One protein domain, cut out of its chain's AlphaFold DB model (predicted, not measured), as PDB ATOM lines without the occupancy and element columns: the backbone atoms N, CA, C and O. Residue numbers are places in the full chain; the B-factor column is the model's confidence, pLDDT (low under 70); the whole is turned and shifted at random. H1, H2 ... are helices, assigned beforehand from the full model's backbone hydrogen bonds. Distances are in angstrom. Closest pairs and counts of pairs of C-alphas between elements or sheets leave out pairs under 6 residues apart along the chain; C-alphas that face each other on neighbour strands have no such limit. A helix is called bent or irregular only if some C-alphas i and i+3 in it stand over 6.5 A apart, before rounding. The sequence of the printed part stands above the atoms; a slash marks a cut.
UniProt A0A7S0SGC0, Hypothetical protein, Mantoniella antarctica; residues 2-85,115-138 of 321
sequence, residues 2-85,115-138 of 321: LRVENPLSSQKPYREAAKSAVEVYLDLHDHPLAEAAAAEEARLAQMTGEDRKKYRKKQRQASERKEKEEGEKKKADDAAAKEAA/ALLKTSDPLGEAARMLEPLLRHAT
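AT A GLANCE: This is residues 2 to 85 and 115 to 138 of the 321 residues of the protein "Hypothetical protein" of Mantoniella antarctica (UniProt A0A7S0SGC0). An open V of helices: H1, H2 and H3 follow one another along one arm, H5 packs side by side with H2 in that arm, and the long helix H4 folds back from the far end of H3 as the other arm. Residues 57 to 85 of H4 stick out free. The printed part has 108 residues with five named helices, H1 to H5 in chain order, and no named strand; the class is all helix. It is extended, with a radius of gyration of the C-alphas of 20.1 A, and flat, spanning 64 by 42 by 22 A.

HOW THE PARTS SIT: H1, residues 2 to 5, is apart from H2, residues 12 to 30. H2 touches H5, residues 122 to 136, at a shallow tilt of 25 degrees, opposite ways; the closest C-alphas, of Val 22 and Ala 126, are 4.7 A apart. H2 and H3, residues 33 to 46, meet only through their link. H3 and H4, residues 49 to 85, are close but not clearly touching; their closest C-alphas, of Leu 44 and Arg 52, are 5.9 A apart. They run opposite ways at 37 degrees, only just a steep tilt. H4 is apart from H2 and H5. Every O i to N i+4 pair is within hydrogen-bond range in H2, H3 and H4, against 9 of 11 in H5; H1 is too short for such a pair.

IN THESE COORDINATES: H1 begins at C-alpha 2 (128.964, -2.709, -4.833). H2 is 26.8 A long, H3 20.0 A and H5 22.4 A. H4, 53.3 A long, begins at C-alpha 49 (102.797, -59.243, 10.875). H5 ends at C-alpha 136 (133.324, -14.651, 0.649); it is irregular, but only just, with C-alphas 129 and 132 6.6 A apart.

THE WHOLE: The two C-alphas farthest apart, of Leu 2 and Gly 49, are 64.2 A apart. Residues 86 to 114 are not printed, and C-alphas 85 and 115 are 29.5 A apart across this cut. Of the links printed whole, H2 to H3 and H3 to H4 are tight, and H1 to H2 is short. Mean pLDDT of the printed part is 76.6; 44 residues are under 70, among them 34 to 42 and 59 to 85.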
ATOM      1  N   LEU A   2     128.270  -1.401  -4.792       55.25
ATOM      2  CA  LEU A   2     128.964  -2.709  -4.833       55.25
ATOM      3  C   LEU A   2     129.539  -3.264  -3.504       55.25
ATOM      4  O   LEU A   2     129.787  -4.459  -3.417       55.25
ATOM      5  N   ARG A   3     129.767  -2.457  -2.454       58.97
ATOM      6  CA  ARG A   3     130.370  -2.966  -1.195       58.97
ATOM      7  C   ARG A   3     129.444  -3.860  -0.357       58.97
ATOM      8  O   ARG A   3     129.952  -4.691   0.378       58.97
ATOM      9  N   VAL A   4     128.124  -3.682  -0.452       59.25
ATOM     10  CA  VAL A   4     127.139  -4.420   0.370       59.25
ATOM     11  C   VAL A   4     126.650  -5.694  -0.326       59.25
ATOM     12  O   VAL A   4     126.313  -6.662   0.343       59.25
ATOM     13  N   GLU A   5     126.653  -5.719  -1.659       58.78
ATOM     14  CA  GLU A   5     126.229  -6.885  -2.449       58.78
ATOM     15  C   GLU A   5     127.300  -7.992  -2.469       58.78
ATOM     16  O   GLU A   5     126.967  -9.173  -2.547       58.78
ATOM     17  N   ASN A   6     128.582  -7.635  -2.319       61.16
ATOM     18  CA  ASN A   6     129.693  -8.583  -2.432       61.16
ATOM     19  C   ASN A   6     129.838  -9.598  -1.272       61.16
ATOM     20  O   ASN A   6     130.264 -10.709  -1.567       61.16
ATOM     21  N   PRO A   7     129.513  -9.308   0.007       70.19
ATOM     22  CA  PRO A   7     129.611 -10.307   1.076       70.19
ATOM     23  C   PRO A   7     128.255 -10.886   1.519       70.19
ATOM     24  O   PRO A   7     128.129 -11.315   2.663       70.19
ATOM     25  N   LEU A   8     127.227 -10.927   0.661       78.75
ATOM     26  CA  LEU A   8     125.932 -11.527   1.037       78.75
ATOM     27  C   LEU A   8     126.076 -12.981   1.516       78.75
ATOM     28  O   LEU A   8     125.456 -13.361   2.506       78.75
ATOM     29  N   SER A   9     126.953 -13.764   0.884       75.12
ATOM     30  CA  SER A   9     127.244 -15.140   1.303       75.12
ATOM     31  C   SER A   9     128.182 -15.250   2.509       75.12
ATOM     32  O   SER A   9     128.333 -16.332   3.072       75.12
ATOM     33  N   SER A  10     128.785 -14.141   2.947       83.00
ATOM     34  CA  SER A  10     129.509 -14.080   4.220       83.00
ATOM     35  C   SER A  10     128.554 -13.925   5.402       83.00
ATOM     36  O   SER A  10     128.936 -14.200   6.529       83.00
ATOM     37  N   GLN A  11     127.300 -13.513   5.198       87.69
ATOM     38  CA  GLN A  11     126.374 -13.277   6.306       87.69
ATOM     39  C   GLN A  11     126.028 -14.571   7.053       87.69
ATOM     40  O   GLN A  11     125.773 -15.606   6.439       87.69
ATOM     41  N   LYS A  12     125.952 -14.497   8.390       89.69
ATOM     42  CA  LYS A  12     125.623 -15.632   9.274       89.69
ATOM     43  C   LYS A  12     124.443 -16.499   8.785       89.69
ATOM     44  O   LYS A  12     124.661 -17.700   8.661       89.69
ATOM     45  N   PRO A  13     123.257 -15.949   8.444       90.19
ATOM     46  CA  PRO A  13     122.129 -16.777   8.002       90.19
ATOM     47  C   PRO A  13     122.415 -17.547   6.709       90.19
ATOM     48  O   PRO A  13     121.977 -18.683   6.562       90.19
ATOM     49  N   TYR A  14     123.189 -16.967   5.785       91.00
ATOM     50  CA  TYR A  14     123.595 -17.673   4.573       91.00
ATOM     51  C   TYR A  14     124.550 -18.821   4.901       91.00
ATOM     52  O   TYR A  14     124.374 -19.924   4.395       91.00
ATOM     53  N   ARG A  15     125.544 -18.580   5.767       91.94
ATOM     54  CA  ARG A  15     126.509 -19.614   6.165       91.94
ATOM     55  C   ARG A  15     125.835 -20.776   6.886       91.94
ATOM     56  O   ARG A  15     126.181 -21.917   6.615       91.94
ATOM     57  N   GLU A  16     124.881 -20.497   7.773       92.25
ATOM     58  CA  GLU A  16     124.117 -21.533   8.480       92.25
ATOM     59  C   GLU A  16     123.261 -22.354   7.509       92.25
ATOM     60  O   GLU A  16     123.344 -23.579   7.518       92.25
ATOM     61  N   ALA A  17     122.529 -21.700   6.601       92.31
ATOM     62  CA  ALA A  17     121.740 -22.397   5.586       92.31
ATOM     63  C   ALA A  17     122.616 -23.235   4.638       92.31
ATOM     64  O   ALA A  17     122.297 -24.386   4.342       92.31
ATOM     65  N   ALA A  18     123.740 -22.677   4.180       92.88
ATOM     66  CA  ALA A  18     124.678 -23.375   3.310       92.88
ATOM     67  C   ALA A  18     125.353 -24.550   4.030       92.88
ATOM     68  O   ALA A  18     125.491 -25.610   3.428       92.88
ATOM     69  N   LYS A  19     125.715 -24.396   5.312       93.31
ATOM     70  CA  LYS A  19     126.233 -25.485   6.153       93.31
ATOM     71  C   LYS A  19     125.244 -26.647   6.190       93.31
ATOM     72  O   LYS A  19     125.610 -27.744   5.789       93.31
ATOM     73  N   SER A  20     123.996 -26.391   6.581       92.12
ATOM     74  CA  SER A  20     122.976 -27.442   6.664       92.12
ATOM     75  C   SER A  20     122.709 -28.100   5.310       92.12
ATOM     76  O   SER A  20     122.582 -29.317   5.236       92.12
ATOM     77  N   ALA A  21     122.674 -27.326   4.222       92.19
ATOM     78  CA  ALA A  21     122.507 -27.883   2.882       92.19
ATOM     79  C   ALA A  21     123.674 -28.804   2.486       92.19
ATOM     80  O   ALA A  21     123.449 -29.890   1.960       92.19
ATOM     81  N   VAL A  22     124.918 -28.388   2.750       93.75
ATOM     82  CA  VAL A  22     126.110 -29.204   2.477       93.75
ATOM     83  C   VAL A  22     126.091 -30.484   3.311       93.75
ATOM     84  O   VAL A  22     126.326 -31.551   2.756       93.75
ATOM     85  N   GLU A  23     125.767 -30.401   4.603       92.38
ATOM     86  CA  GLU A  23     125.664 -31.563   5.495       92.38
ATOM     87  C   GLU A  23     124.627 -32.580   5.001       92.38
ATOM     88  O   GLU A  23     124.940 -33.762   4.912       92.38
ATOM     89  N   VAL A  24     123.445 -32.129   4.564       91.62
ATOM     90  CA  VAL A  24     122.417 -33.019   3.994       91.62
ATOM     91  C   VAL A  24     122.918 -33.736   2.737       91.62
ATOM     92  O   VAL A  24     122.689 -34.934   2.582       91.62
ATOM     93  N   TYR A  25     123.620 -33.038   1.841       92.56
ATOM     94  CA  TYR A  25     124.183 -33.675   0.646       92.56
ATOM     95  C   TYR A  25     125.335 -34.635   0.968       92.56
ATOM     96  O   TYR A  25     125.488 -35.648   0.285       92.56
ATOM     97  N   LEU A  26     126.139 -34.347   1.995       91.38
ATOM     98  CA  LEU A  26     127.170 -35.267   2.482       91.38
ATOM     99  C   LEU A  26     126.537 -36.536   3.066       91.38
ATOM    100  O   LEU A  26     126.957 -37.637   2.718       91.38
ATOM    101  N   ASP A  27     125.488 -36.394   3.876       88.88
ATOM    102  CA  ASP A  27     124.753 -37.529   4.437       88.88
ATOM    103  C   ASP A  27     124.082 -38.364   3.341       88.88
ATOM    104  O   ASP A  27     124.142 -39.591   3.389       88.88
ATOM    105  N   LEU A  28     123.505 -37.719   2.321       89.50
ATOM    106  CA  LEU A  28     122.907 -38.386   1.161       89.50
ATOM    107  C   LEU A  28     123.937 -39.182   0.347       89.50
ATOM    108  O   LEU A  28     123.613 -40.239  -0.192       89.50
ATOM    109  N   HIS A  29     125.168 -38.674   0.245       88.38
ATOM    110  CA  HIS A  29     126.270 -39.391  -0.388       88.38
ATOM    111  C   HIS A  29     126.688 -40.619   0.431       88.38
ATOM    112  O   HIS A  29     126.863 -41.697  -0.130       88.38
ATOM    113  N   ASP A  30     126.840 -40.458   1.746       86.06
ATOM    114  CA  ASP A  30     127.311 -41.527   2.630       86.06
ATOM    115  C   ASP A  30     126.220 -42.584   2.899       86.06
ATOM    116  O   ASP A  30     126.538 -43.727   3.220       86.06
ATOM    117  N   HIS A  31     124.939 -42.209   2.783       83.31
ATOM    118  CA  HIS A  31     123.773 -43.061   3.034       83.31
ATOM    119  C   HIS A  31     122.730 -42.869   1.912       83.31
ATOM    120  O   HIS A  31     121.728 -42.165   2.102       83.31
ATOM    121  N   PRO A  32     122.929 -43.485   0.730       82.19
ATOM    122  CA  PRO A  32     122.004 -43.351  -0.388       82.19
ATOM    123  C   PRO A  32     120.571 -43.764  -0.019       82.19
ATOM    124  O   PRO A  32     120.340 -44.772   0.650       82.19
ATOM    125  N   LEU A  33     119.571 -43.032  -0.524       76.12
ATOM    126  CA  LEU A  33     118.153 -43.280  -0.203       76.12
ATOM    127  C   LEU A  33     117.688 -44.704  -0.536       76.12
ATOM    128  O   LEU A  33     116.814 -45.243   0.140       76.12
ATOM    129  N   ALA A  34     118.270 -45.320  -1.567       65.56
ATOM    130  CA  ALA A  34     117.971 -46.698  -1.940       65.56
ATOM    131  C   ALA A  34     118.387 -47.693  -0.843       65.56
ATOM    132  O   ALA A  34     117.637 -48.619  -0.533       65.56
ATOM    133  N   GLU A  35     119.540 -47.475  -0.213       64.25
ATOM    134  CA  GLU A  35     120.021 -48.301   0.896       64.25
ATOM    135  C   GLU A  35     119.188 -48.067   2.155       64.25
ATOM    136  O   GLU A  35     118.825 -49.021   2.842       64.25
ATOM    137  N   ALA A  36     118.795 -46.816   2.416       62.50
ATOM    138  CA  ALA A  36     117.890 -46.486   3.512       62.50
ATOM    139  C   ALA A  36     116.515 -47.162   3.351       62.50
ATOM    140  O   ALA A  36     115.983 -47.719   4.314       62.50
ATOM    141  N   ALA A  37     115.960 -47.173   2.134       63.75
ATOM    142  CA  ALA A  37     114.706 -47.858   1.826       63.75
ATOM    143  C   ALA A  37     114.831 -49.383   1.986       63.75
ATOM    144  O   ALA A  37     113.982 -50.006   2.620       63.75
ATOM    145  N   ALA A  38     115.919 -49.978   1.487       65.81
ATOM    146  CA  ALA A  38     116.180 -51.409   1.623       65.81
ATOM    147  C   ALA A  38     116.387 -51.833   3.089       65.81
ATOM    148  O   ALA A  38     115.863 -52.862   3.522       65.81
ATOM    149  N   ALA A  39     117.099 -51.027   3.883       65.44
ATOM    150  CA  ALA A  39     117.278 -51.256   5.314       65.44
ATOM    151  C   ALA A  39     115.949 -51.156   6.080       65.44
ATOM    152  O   ALA A  39     115.695 -51.951   6.991       65.44
ATOM    153  N   GLU A  40     115.069 -50.222   5.702       66.56
ATOM    154  CA  GLU A  40     113.738 -50.128   6.305       66.56
ATOM    155  C   GLU A  40     112.867 -51.340   5.948       66.56
ATOM    156  O   GLU A  40     112.214 -51.910   6.826       66.56
ATOM    157  N   GLU A  41     112.907 -51.805   4.696       69.00
ATOM    158  CA  GLU A  41     112.203 -53.019   4.277       69.00
ATOM    159  C   GLU A  41     112.729 -54.275   4.978       69.00
ATOM    160  O   GLU A  41     111.928 -55.104   5.419       69.00
ATOM    161  N   ALA A  42     114.045 -54.398   5.166       69.31
ATOM    162  CA  ALA A  42     114.653 -55.485   5.927       69.31
ATOM    163  C   ALA A  42     114.218 -55.461   7.403       69.31
ATOM    164  O   ALA A  42     113.845 -56.493   7.968       69.31
ATOM    165  N   ARG A  43     114.170 -54.276   8.025       70.38
ATOM    166  CA  ARG A  43     113.663 -54.105   9.394       70.38
ATOM    167  C   ARG A  43     112.177 -54.453   9.495       70.38
ATOM    168  O   ARG A  43     111.754 -55.105  10.448       70.38
ATOM    169  N   LEU A  44     111.380 -54.070   8.498       70.62
ATOM    170  CA  LEU A  44     109.973 -54.455   8.402       70.62
ATOM    171  C   LEU A  44     109.813 -55.962   8.220       70.62
ATOM    172  O   LEU A  44     108.894 -56.535   8.803       70.62
ATOM    173  N   ALA A  45     110.696 -56.604   7.450       72.56
ATOM    174  CA  ALA A  45     110.706 -58.044   7.224       72.56
ATOM    175  C   ALA A  45     110.945 -58.843   8.518       72.56
ATOM    176  O   ALA A  45     110.345 -59.905   8.681       72.56
ATOM    177  N   GLN A  46     111.737 -58.297   9.445       72.00
ATOM    178  CA  GLN A  46     112.024 -58.878  10.762       72.00
ATOM    179  C   GLN A  46     110.921 -58.628  11.809       72.00
ATOM    180  O   GLN A  46     110.886 -59.300  12.837       72.00
ATOM    181  N   MET A  47     109.995 -57.691  11.564       77.19
ATOM    182  CA  MET A  47     108.849 -57.448  12.448       77.19
ATOM    183  C   MET A  47     107.720 -58.463  12.234       77.19
ATOM    184  O   MET A  47     107.443 -58.890  11.103       77.19
ATOM    185  N   THR A  48     107.001 -58.766  13.322       74.12
ATOM    186  CA  THR A  48     105.771 -59.569  13.295       74.12
ATOM    187  C   THR A  48     104.717 -58.924  12.383       74.12
ATOM    188  O   THR A  48     104.706 -57.709  12.159       74.12
ATOM    189  N   GLY A  49     103.805 -59.729  11.828       67.44
ATOM    190  CA  GLY A  49     102.797 -59.243  10.875       67.44
ATOM    191  C   GLY A  49     101.884 -58.139  11.428       67.44
ATOM    192  O   GLY A  49     101.436 -57.273  10.672       67.44
ATOM    193  N   GLU A  50     101.635 -58.126  12.739       70.06
ATOM    194  CA  GLU A  50     100.827 -57.102  13.410       70.06
ATOM    195  C   GLU A  50     101.602 -55.798  13.625       70.06
ATOM    196  O   GLU A  50     101.074 -54.717  13.340       70.06
ATOM    197  N   ASP A  51     102.869 -55.882  14.033       69.12
ATOM    198  CA  ASP A  51     103.729 -54.711  14.223       69.12
ATOM    199  C   ASP A  51     104.079 -54.049  12.890       69.12
ATOM    200  O   ASP A  51     104.044 -52.823  12.777       69.12
ATOM    201  N   ARG A  52     104.270 -54.842  11.829       66.50
ATOM    202  CA  ARG A  52     104.460 -54.343  10.459       66.50
ATOM    203  C   ARG A  52     103.246 -53.553   9.962       66.50
ATOM    204  O   ARG A  52     103.401 -52.502   9.339       66.50
ATOM    205  N   LYS A  53     102.023 -54.027  10.245       71.00
ATOM    206  CA  LYS A  53     100.777 -53.322   9.886       71.00
ATOM    207  C   LYS A  53     100.608 -52.031  10.688       71.00
ATOM    208  O   LYS A  53     100.254 -51.006  10.104       71.00
ATOM    209  N   LYS A  54     100.891 -52.052  11.996       74.25
ATOM    210  CA  LYS A  54     100.865 -50.850  12.850       74.25
ATOM    211  C   LYS A  54     101.900 -49.820  12.395       74.25
ATOM    212  O   LYS A  54     101.563 -48.643  12.285       74.25
ATOM    213  N   TYR A  55     103.111 -50.260  12.056       71.56
ATOM    214  CA  TYR A  55     104.174 -49.401  11.542       71.56
ATOM    215  C   TYR A  55     103.783 -48.738  10.220       71.56
ATOM    216  O   TYR A  55     103.786 -47.514  10.133       71.56
ATOM    217  N   ARG A  56     103.331 -49.518   9.226       70.50
ATOM    218  CA  ARG A  56     102.889 -48.979   7.926       70.50
ATOM    219  C   ARG A  56     101.696 -48.028   8.063       70.50
ATOM    220  O   ARG A  56     101.639 -47.017   7.372       70.50
ATOM    221  N   LYS A  57     100.756 -48.306   8.976       74.25
ATOM    222  CA  LYS A  57      99.629 -47.401   9.267       74.25
ATOM    223  C   LYS A  57     100.102 -46.095   9.912       74.25
ATOM    224  O   LYS A  57      99.625 -45.033   9.526       74.25
ATOM    225  N   LYS A  58     101.054 -46.159  10.848       74.19
ATOM    226  CA  LYS A  58     101.652 -44.981  11.495       74.19
ATOM    227  C   LYS A  58     102.472 -44.145  10.507       74.19
ATOM    228  O   LYS A  58     102.381 -42.925  10.541       74.19
ATOM    229  N   GLN A  59     103.199 -44.794   9.599       67.69
ATOM    230  CA  GLN A  59     103.971 -44.146   8.537       67.69
ATOM    231  C   GLN A  59     103.047 -43.437   7.533       67.69
ATOM    232  O   GLN A  59     103.249 -42.257   7.273       67.69
ATOM    233  N   ARG A  60     101.964 -44.093   7.075       68.94
ATOM    234  CA  ARG A  60     100.933 -43.470   6.217       68.94
ATOM    235  C   ARG A  60     100.226 -42.295   6.887       68.94
ATOM    236  O   ARG A  60     100.019 -41.264   6.271       68.94
ATOM    237  N   GLN A  61      99.874 -42.424   8.166       68.75
ATOM    238  CA  GLN A  61      99.262 -41.317   8.903       68.75
ATOM    239  C   GLN A  61     100.236 -40.154   9.116       68.75
ATOM    240  O   GLN A  61      99.811 -39.004   9.126       68.75
ATOM    241  N   ALA A  62     101.528 -40.432   9.301       62.19
ATOM    242  CA  ALA A  62     102.550 -39.398   9.400       62.19
ATOM    243  C   ALA A  62     102.786 -38.700   8.051       62.19
ATOM    244  O   ALA A  62     102.894 -37.478   8.035       62.19
ATOM    245  N   SER A  63     102.811 -39.441   6.937       61.59
ATOM    246  CA  SER A  63     102.944 -38.856   5.597       61.59
ATOM    247  C   SER A  63     101.718 -38.025   5.221       61.59
ATOM    248  O   SER A  63     101.874 -36.867   4.864       61.59
ATOM    249  N   GLU A  64     100.500 -38.538   5.431       67.31
ATOM    250  CA  GLU A  64      99.258 -37.787   5.179       67.31
ATOM    251  C   GLU A  64      99.140 -36.529   6.054       67.31
ATOM    252  O   GLU A  64      98.563 -35.530   5.633       67.31
ATOM    253  N   ARG A  65      99.654 -36.562   7.292       68.00
ATOM    254  CA  ARG A  65      99.696 -35.373   8.158       68.00
ATOM    255  C   ARG A  65     100.689 -34.341   7.644       68.00
ATOM    256  O   ARG A  65     100.316 -33.177   7.568       68.00
ATOM    257  N   LYS A  66     101.896 -34.759   7.251       62.56
ATOM    258  CA  LYS A  66     102.895 -33.862   6.652       62.56
ATOM    259  C   LYS A  66     102.383 -33.239   5.353       62.56
ATOM    260  O   LYS A  66     102.454 -32.027   5.207       62.56
ATOM    261  N   GLU A  67     101.775 -34.031   4.471       66.00
ATOM    262  CA  GLU A  67     101.185 -33.542   3.216       66.00
ATOM    263  C   GLU A  67     100.054 -32.531   3.453       66.00
ATOM    264  O   GLU A  67      99.947 -31.535   2.736       66.00
ATOM    265  N   LYS A  68      99.209 -32.749   4.471       66.94
ATOM    266  CA  LYS A  68      98.146 -31.799   4.838       66.94
ATOM    267  C   LYS A  68      98.702 -30.509   5.430       66.94
ATOM    268  O   LYS A  68      98.281 -29.437   5.011       66.94
ATOM    269  N   GLU A  69      99.650 -30.610   6.355       64.88
ATOM    270  CA  GLU A  69     100.260 -29.456   7.023       64.88
ATOM    271  C   GLU A  69     101.068 -28.599   6.030       64.88
ATOM    272  O   GLU A  69     101.033 -27.370   6.079       64.88
ATOM    273  N   GLU A  70     101.728 -29.223   5.052       59.66
ATOM    274  CA  GLU A  70     102.401 -28.519   3.955       59.66
ATOM    275  C   GLU A  70     101.426 -27.956   2.918       59.66
ATOM    276  O   GLU A  70     101.637 -26.854   2.412       59.66
ATOM    277  N   GLY A  71     100.329 -28.660   2.624       63.72
ATOM    278  CA  GLY A  71      99.243 -28.134   1.797       63.72
ATOM    279  C   GLY A  71      98.576 -26.901   2.420       63.72
ATOM    280  O   GLY A  71      98.221 -25.964   1.706       63.72
ATOM    281  N   GLU A  72      98.440 -26.870   3.746       68.25
ATOM    282  CA  GLU A  72      97.942 -25.712   4.493       68.25
ATOM    283  C   GLU A  72      98.957 -24.566   4.531       68.25
ATOM    284  O   GLU A  72      98.563 -23.424   4.291       68.25
ATOM    285  N   LYS A  73     100.258 -24.843   4.717       64.19
ATOM    286  CA  LYS A  73     101.315 -23.819   4.591       64.19
ATOM    287  C   LYS A  73     101.349 -23.192   3.199       64.19
ATOM    288  O   LYS A  73     101.375 -21.973   3.100       64.19
ATOM    289  N   LYS A  74     101.232 -23.991   2.131       60.41
ATOM    290  CA  LYS A  74     101.145 -23.486   0.747       60.41
ATOM    291  C   LYS A  74      99.939 -22.572   0.546       60.41
ATOM    292  O   LYS A  74     100.075 -21.492  -0.015       60.41
ATOM    293  N   LYS A  75      98.765 -22.958   1.059       66.50
ATOM    294  CA  LYS A  75      97.563 -22.108   1.002       66.50
ATOM    295  C   LYS A  75      97.717 -20.820   1.812       66.50
ATOM    296  O   LYS A  75      97.216 -19.787   1.378       66.50
ATOM    297  N   ALA A  76      98.390 -20.875   2.960       66.19
ATOM    298  CA  ALA A  76      98.664 -19.706   3.787       66.19
ATOM    299  C   ALA A  76      99.670 -18.754   3.117       66.19
ATOM    300  O   ALA A  76      99.428 -17.550   3.086       66.19
ATOM    301  N   ASP A  77     100.735 -19.281   2.510       64.50
ATOM    302  CA  ASP A  77     101.724 -18.494   1.768       64.50
ATOM    303  C   ASP A  77     101.128 -17.881   0.491       64.50
ATOM    304  O   ASP A  77     101.398 -16.719   0.177       64.50
ATOM    305  N   ASP A  78     100.257 -18.609  -0.217       64.50
ATOM    306  CA  ASP A  78      99.521 -18.093  -1.376       64.50
ATOM    307  C   ASP A  78      98.504 -17.013  -0.982       64.50
ATOM    308  O   ASP A  78      98.358 -16.010  -1.690       64.50
ATOM    309  N   ALA A  79      97.816 -17.178   0.153       67.69
ATOM    310  CA  ALA A  79      96.903 -16.174   0.693       67.69
ATOM    311  C   ALA A  79      97.660 -14.912   1.136       67.69
ATOM    312  O   ALA A  79      97.300 -13.811   0.722       67.69
ATOM    313  N   ALA A  80      98.766 -15.065   1.869       65.38
ATOM    314  CA  ALA A  80      99.626 -13.959   2.283       65.38
ATOM    315  C   ALA A  80     100.265 -13.245   1.078       65.38
ATOM    316  O   ALA A  80     100.388 -12.019   1.061       65.38
ATOM    317  N   ALA A  81     100.631 -13.984   0.026       61.28
ATOM    318  CA  ALA A  81     101.140 -13.409  -1.214       61.28
ATOM    319  C   ALA A  81     100.063 -12.636  -1.994       61.28
ATOM    320  O   ALA A  81     100.383 -11.600  -2.584       61.28
ATOM    321  N   LYS A  82      98.807 -13.107  -1.997       65.62
ATOM    322  CA  LYS A  82      97.673 -12.380  -2.590       65.62
ATOM    323  C   LYS A  82      97.332 -11.119  -1.802       65.62
ATOM    324  O   LYS A  82      97.209 -10.064  -2.415       65.62
ATOM    325  N   GLU A  83      97.281 -11.185  -0.474       66.12
ATOM    326  CA  GLU A  83      97.050 -10.006   0.374       66.12
ATOM    327  C   GLU A  83      98.168  -8.965   0.225       66.12
ATOM    328  O   GLU A  83      97.892  -7.773   0.078       66.12
ATOM    329  N   ALA A  84      99.433  -9.394   0.160       61.09
ATOM    330  CA  ALA A  84     100.560  -8.496  -0.099       61.09
ATOM    331  C   ALA A  84     100.501  -7.863  -1.504       61.09
ATOM    332  O   ALA A  84     100.866  -6.697  -1.677       61.09
ATOM    333  N   ALA A  85     100.023  -8.602  -2.512       60.97
ATOM    334  CA  ALA A  85      99.830  -8.085  -3.866       60.97
ATOM    335  C   ALA A  85      98.658  -7.091  -3.957       60.97
ATOM    336  O   ALA A  85      98.777  -6.077  -4.647       60.97
ATOM    337  N   ALA A 115     112.970 -33.772  -5.918       77.69
ATOM    338  CA  ALA A 115     113.954 -33.817  -6.991       77.69
ATOM    339  C   ALA A 115     115.359 -33.492  -6.463       77.69
ATOM    340  O   ALA A 115     116.325 -34.116  -6.900       77.69
ATOM    341  N   LEU A 116     115.474 -32.587  -5.482       80.38
ATOM    342  CA  LEU A 116     116.748 -32.282  -4.815       80.38
ATOM    343  C   LEU A 116     117.305 -33.501  -4.064       80.38
ATOM    344  O   LEU A 116     118.502 -33.774  -4.134       80.38
ATOM    345  N   LEU A 117     116.435 -34.273  -3.409       80.31
ATOM    346  CA  LEU A 117     116.813 -35.506  -2.710       80.31
ATOM    347  C   LEU A 117     117.221 -36.643  -3.660       80.31
ATOM    348  O   LEU A 117     118.024 -37.496  -3.293       80.31
ATOM    349  N   LYS A 118     116.695 -36.659  -4.888       80.38
ATOM    350  CA  LYS A 118     117.013 -37.661  -5.922       80.38
ATOM    351  C   LYS A 118     118.158 -37.229  -6.843       80.38
ATOM    352  O   LYS A 118     118.290 -37.763  -7.945       80.38
ATOM    353  N   THR A 119     118.973 -36.261  -6.421       81.38
ATOM    354  CA  THR A 119     120.120 -35.802  -7.210       81.38
ATOM    355  C   THR A 119     121.087 -36.948  -7.516       81.38
ATOM    356  O   THR A 119     121.393 -37.777  -6.659       81.38
ATOM    357  N   SER A 120     121.587 -36.993  -8.752       80.88
ATOM    358  CA  SER A 120     122.561 -37.996  -9.191       80.88
ATOM    359  C   SER A 120     123.995 -37.683  -8.752       80.88
ATOM    360  O   SER A 120     124.835 -38.576  -8.764       80.88
ATOM    361  N   ASP A 121     124.294 -36.425  -8.403       86.69
ATOM    362  CA  ASP A 121     125.618 -35.987  -7.935       86.69
ATOM    363  C   ASP A 121     125.494 -35.111  -6.670       86.69
ATOM    364  O   ASP A 121     125.593 -33.878  -6.742       86.69
ATOM    365  N   PRO A 122     125.274 -35.722  -5.488       90.06
ATOM    366  CA  PRO A 122     125.155 -34.984  -4.230       90.06
ATOM    367  C   PRO A 122     126.432 -34.206  -3.878       90.06
ATOM    368  O   PRO A 122     126.363 -33.069  -3.411       90.06
ATOM    369  N   LEU A 123     127.618 -34.753  -4.172       91.06
ATOM    370  CA  LEU A 123     128.890 -34.058  -3.937       91.06
ATOM    371  C   LEU A 123     129.098 -32.878  -4.900       91.06
ATOM    372  O   LEU A 123     129.825 -31.927  -4.585       91.06
ATOM    373  N   GLY A 124     128.527 -32.937  -6.102       90.31
ATOM    374  CA  GLY A 124     128.414 -31.825  -7.047       90.31
ATOM    375  C   GLY A 124     127.643 -30.655  -6.455       90.31
ATOM    376  O   GLY A 124     128.178 -29.546  -6.384       90.31
ATOM    377  N   GLU A 125     126.439 -30.922  -5.954       91.50
ATOM    378  CA  GLU A 125     125.595 -29.903  -5.324       91.50
ATOM    379  C   GLU A 125     126.214 -29.352  -4.034       91.50
ATOM    380  O   GLU A 125     126.263 -28.133  -3.856       91.50
ATOM    381  N   ALA A 126     126.808 -30.203  -3.191       92.81
ATOM    382  CA  ALA A 126     127.547 -29.760  -2.008       92.81
ATOM    383  C   ALA A 126     128.685 -28.788  -2.374       92.81
ATOM    384  O   ALA A 126     128.835 -27.725  -1.768       92.81
ATOM    385  N   ALA A 127     129.458 -29.103  -3.419       92.56
ATOM    386  CA  ALA A 127     130.517 -28.218  -3.905       92.56
ATOM    387  C   ALA A 127     129.962 -26.895  -4.465       92.56
ATOM    388  O   ALA A 127     130.570 -25.842  -4.267       92.56
ATOM    389  N   ARG A 128     128.795 -26.923  -5.122       91.94
ATOM    390  CA  ARG A 128     128.122 -25.717  -5.627       91.94
ATOM    391  C   ARG A 128     127.684 -24.791  -4.492       91.94
ATOM    392  O   ARG A 128     127.851 -23.580  -4.610       91.94
ATOM    393  N   MET A 129     127.177 -25.354  -3.396       91.19
ATOM    394  CA  MET A 129     126.791 -24.605  -2.191       91.19
ATOM    395  C   MET A 129     128.002 -24.077  -1.411       91.19
ATOM    396  O   MET A 129     127.924 -23.029  -0.771       91.19
ATOM    397  N   LEU A 130     129.137 -24.769  -1.498       93.25
ATOM    398  CA  LEU A 130     130.391 -24.377  -0.863       93.25
ATOM    399  C   LEU A 130     131.106 -23.221  -1.592       93.25
ATOM    400  O   LEU A 130     131.774 -22.407  -0.955       93.25
ATOM    401  N   GLU A 131     130.973 -23.121  -2.915       92.25
ATOM    402  CA  GLU A 131     131.692 -22.140  -3.741       92.25
ATOM    403  C   GLU A 131     131.493 -20.672  -3.278       92.25
ATOM    404  O   GLU A 131     132.488 -19.957  -3.120       92.25
ATOM    405  N   PRO A 132     130.270 -20.190  -2.966       91.50
ATOM    406  CA  PRO A 132     130.071 -18.841  -2.428       91.50
ATOM    407  C   PRO A 132     130.692 -18.631  -1.042       91.50
ATOM    408  O   PRO A 132     131.086 -17.507  -0.721       91.50
ATOM    409  N   LEU A 133     130.803 -19.685  -0.227       91.12
ATOM    410  CA  LEU A 133     131.476 -19.622   1.073       91.12
ATOM    411  C   LEU A 133     132.992 -19.499   0.886       91.12
ATOM    412  O   LEU A 133     133.625 -18.656   1.511       91.12
ATOM    413  N   LEU A 134     133.580 -20.259  -0.039       92.56
ATOM    414  CA  LEU A 134     135.015 -20.182  -0.339       92.56
ATOM    415  C   LEU A 134     135.443 -18.856  -0.978       92.56
ATOM    416  O   LEU A 134     136.621 -18.510  -0.925       92.56
ATOM    417  N   ARG A 135     134.515 -18.109  -1.582       90.88
ATOM    418  CA  ARG A 135     134.795 -16.780  -2.149       90.88
ATOM    419  C   ARG A 135     134.672 -15.650  -1.135       90.88
ATOM    420  O   ARG A 135     135.375 -14.653  -1.264       90.88
ATOM    421  N   HIS A 136     133.766 -15.784  -0.168       90.06
ATOM    422  CA  HIS A 136     133.324 -14.651   0.649       90.06
ATOM    423  C   HIS A 136     133.374 -14.892   2.164       90.06
ATOM    424  O   HIS A 136     133.181 -13.943   2.913       90.06
ATOM    425  N   ALA A 137     133.615 -16.123   2.617       90.56
ATOM    426  CA  ALA A 137     133.571 -16.541   4.021       90.56
ATOM    427  C   ALA A 137     134.821 -17.360   4.415       90.56
ATOM    428  O   ALA A 137     134.739 -18.324   5.178       90.56
ATOM    429  N   THR A 138     135.986 -17.005   3.865       92.19
ATOM    430  CA  THR A 138     137.262 -17.720   4.077       92.19
ATOM    431  C   THR A 138     137.894 -17.487   5.446       92.19
ATOM    432  O   THR A 138     138.831 -18.184   5.819       92.19
TER     433      THR A 138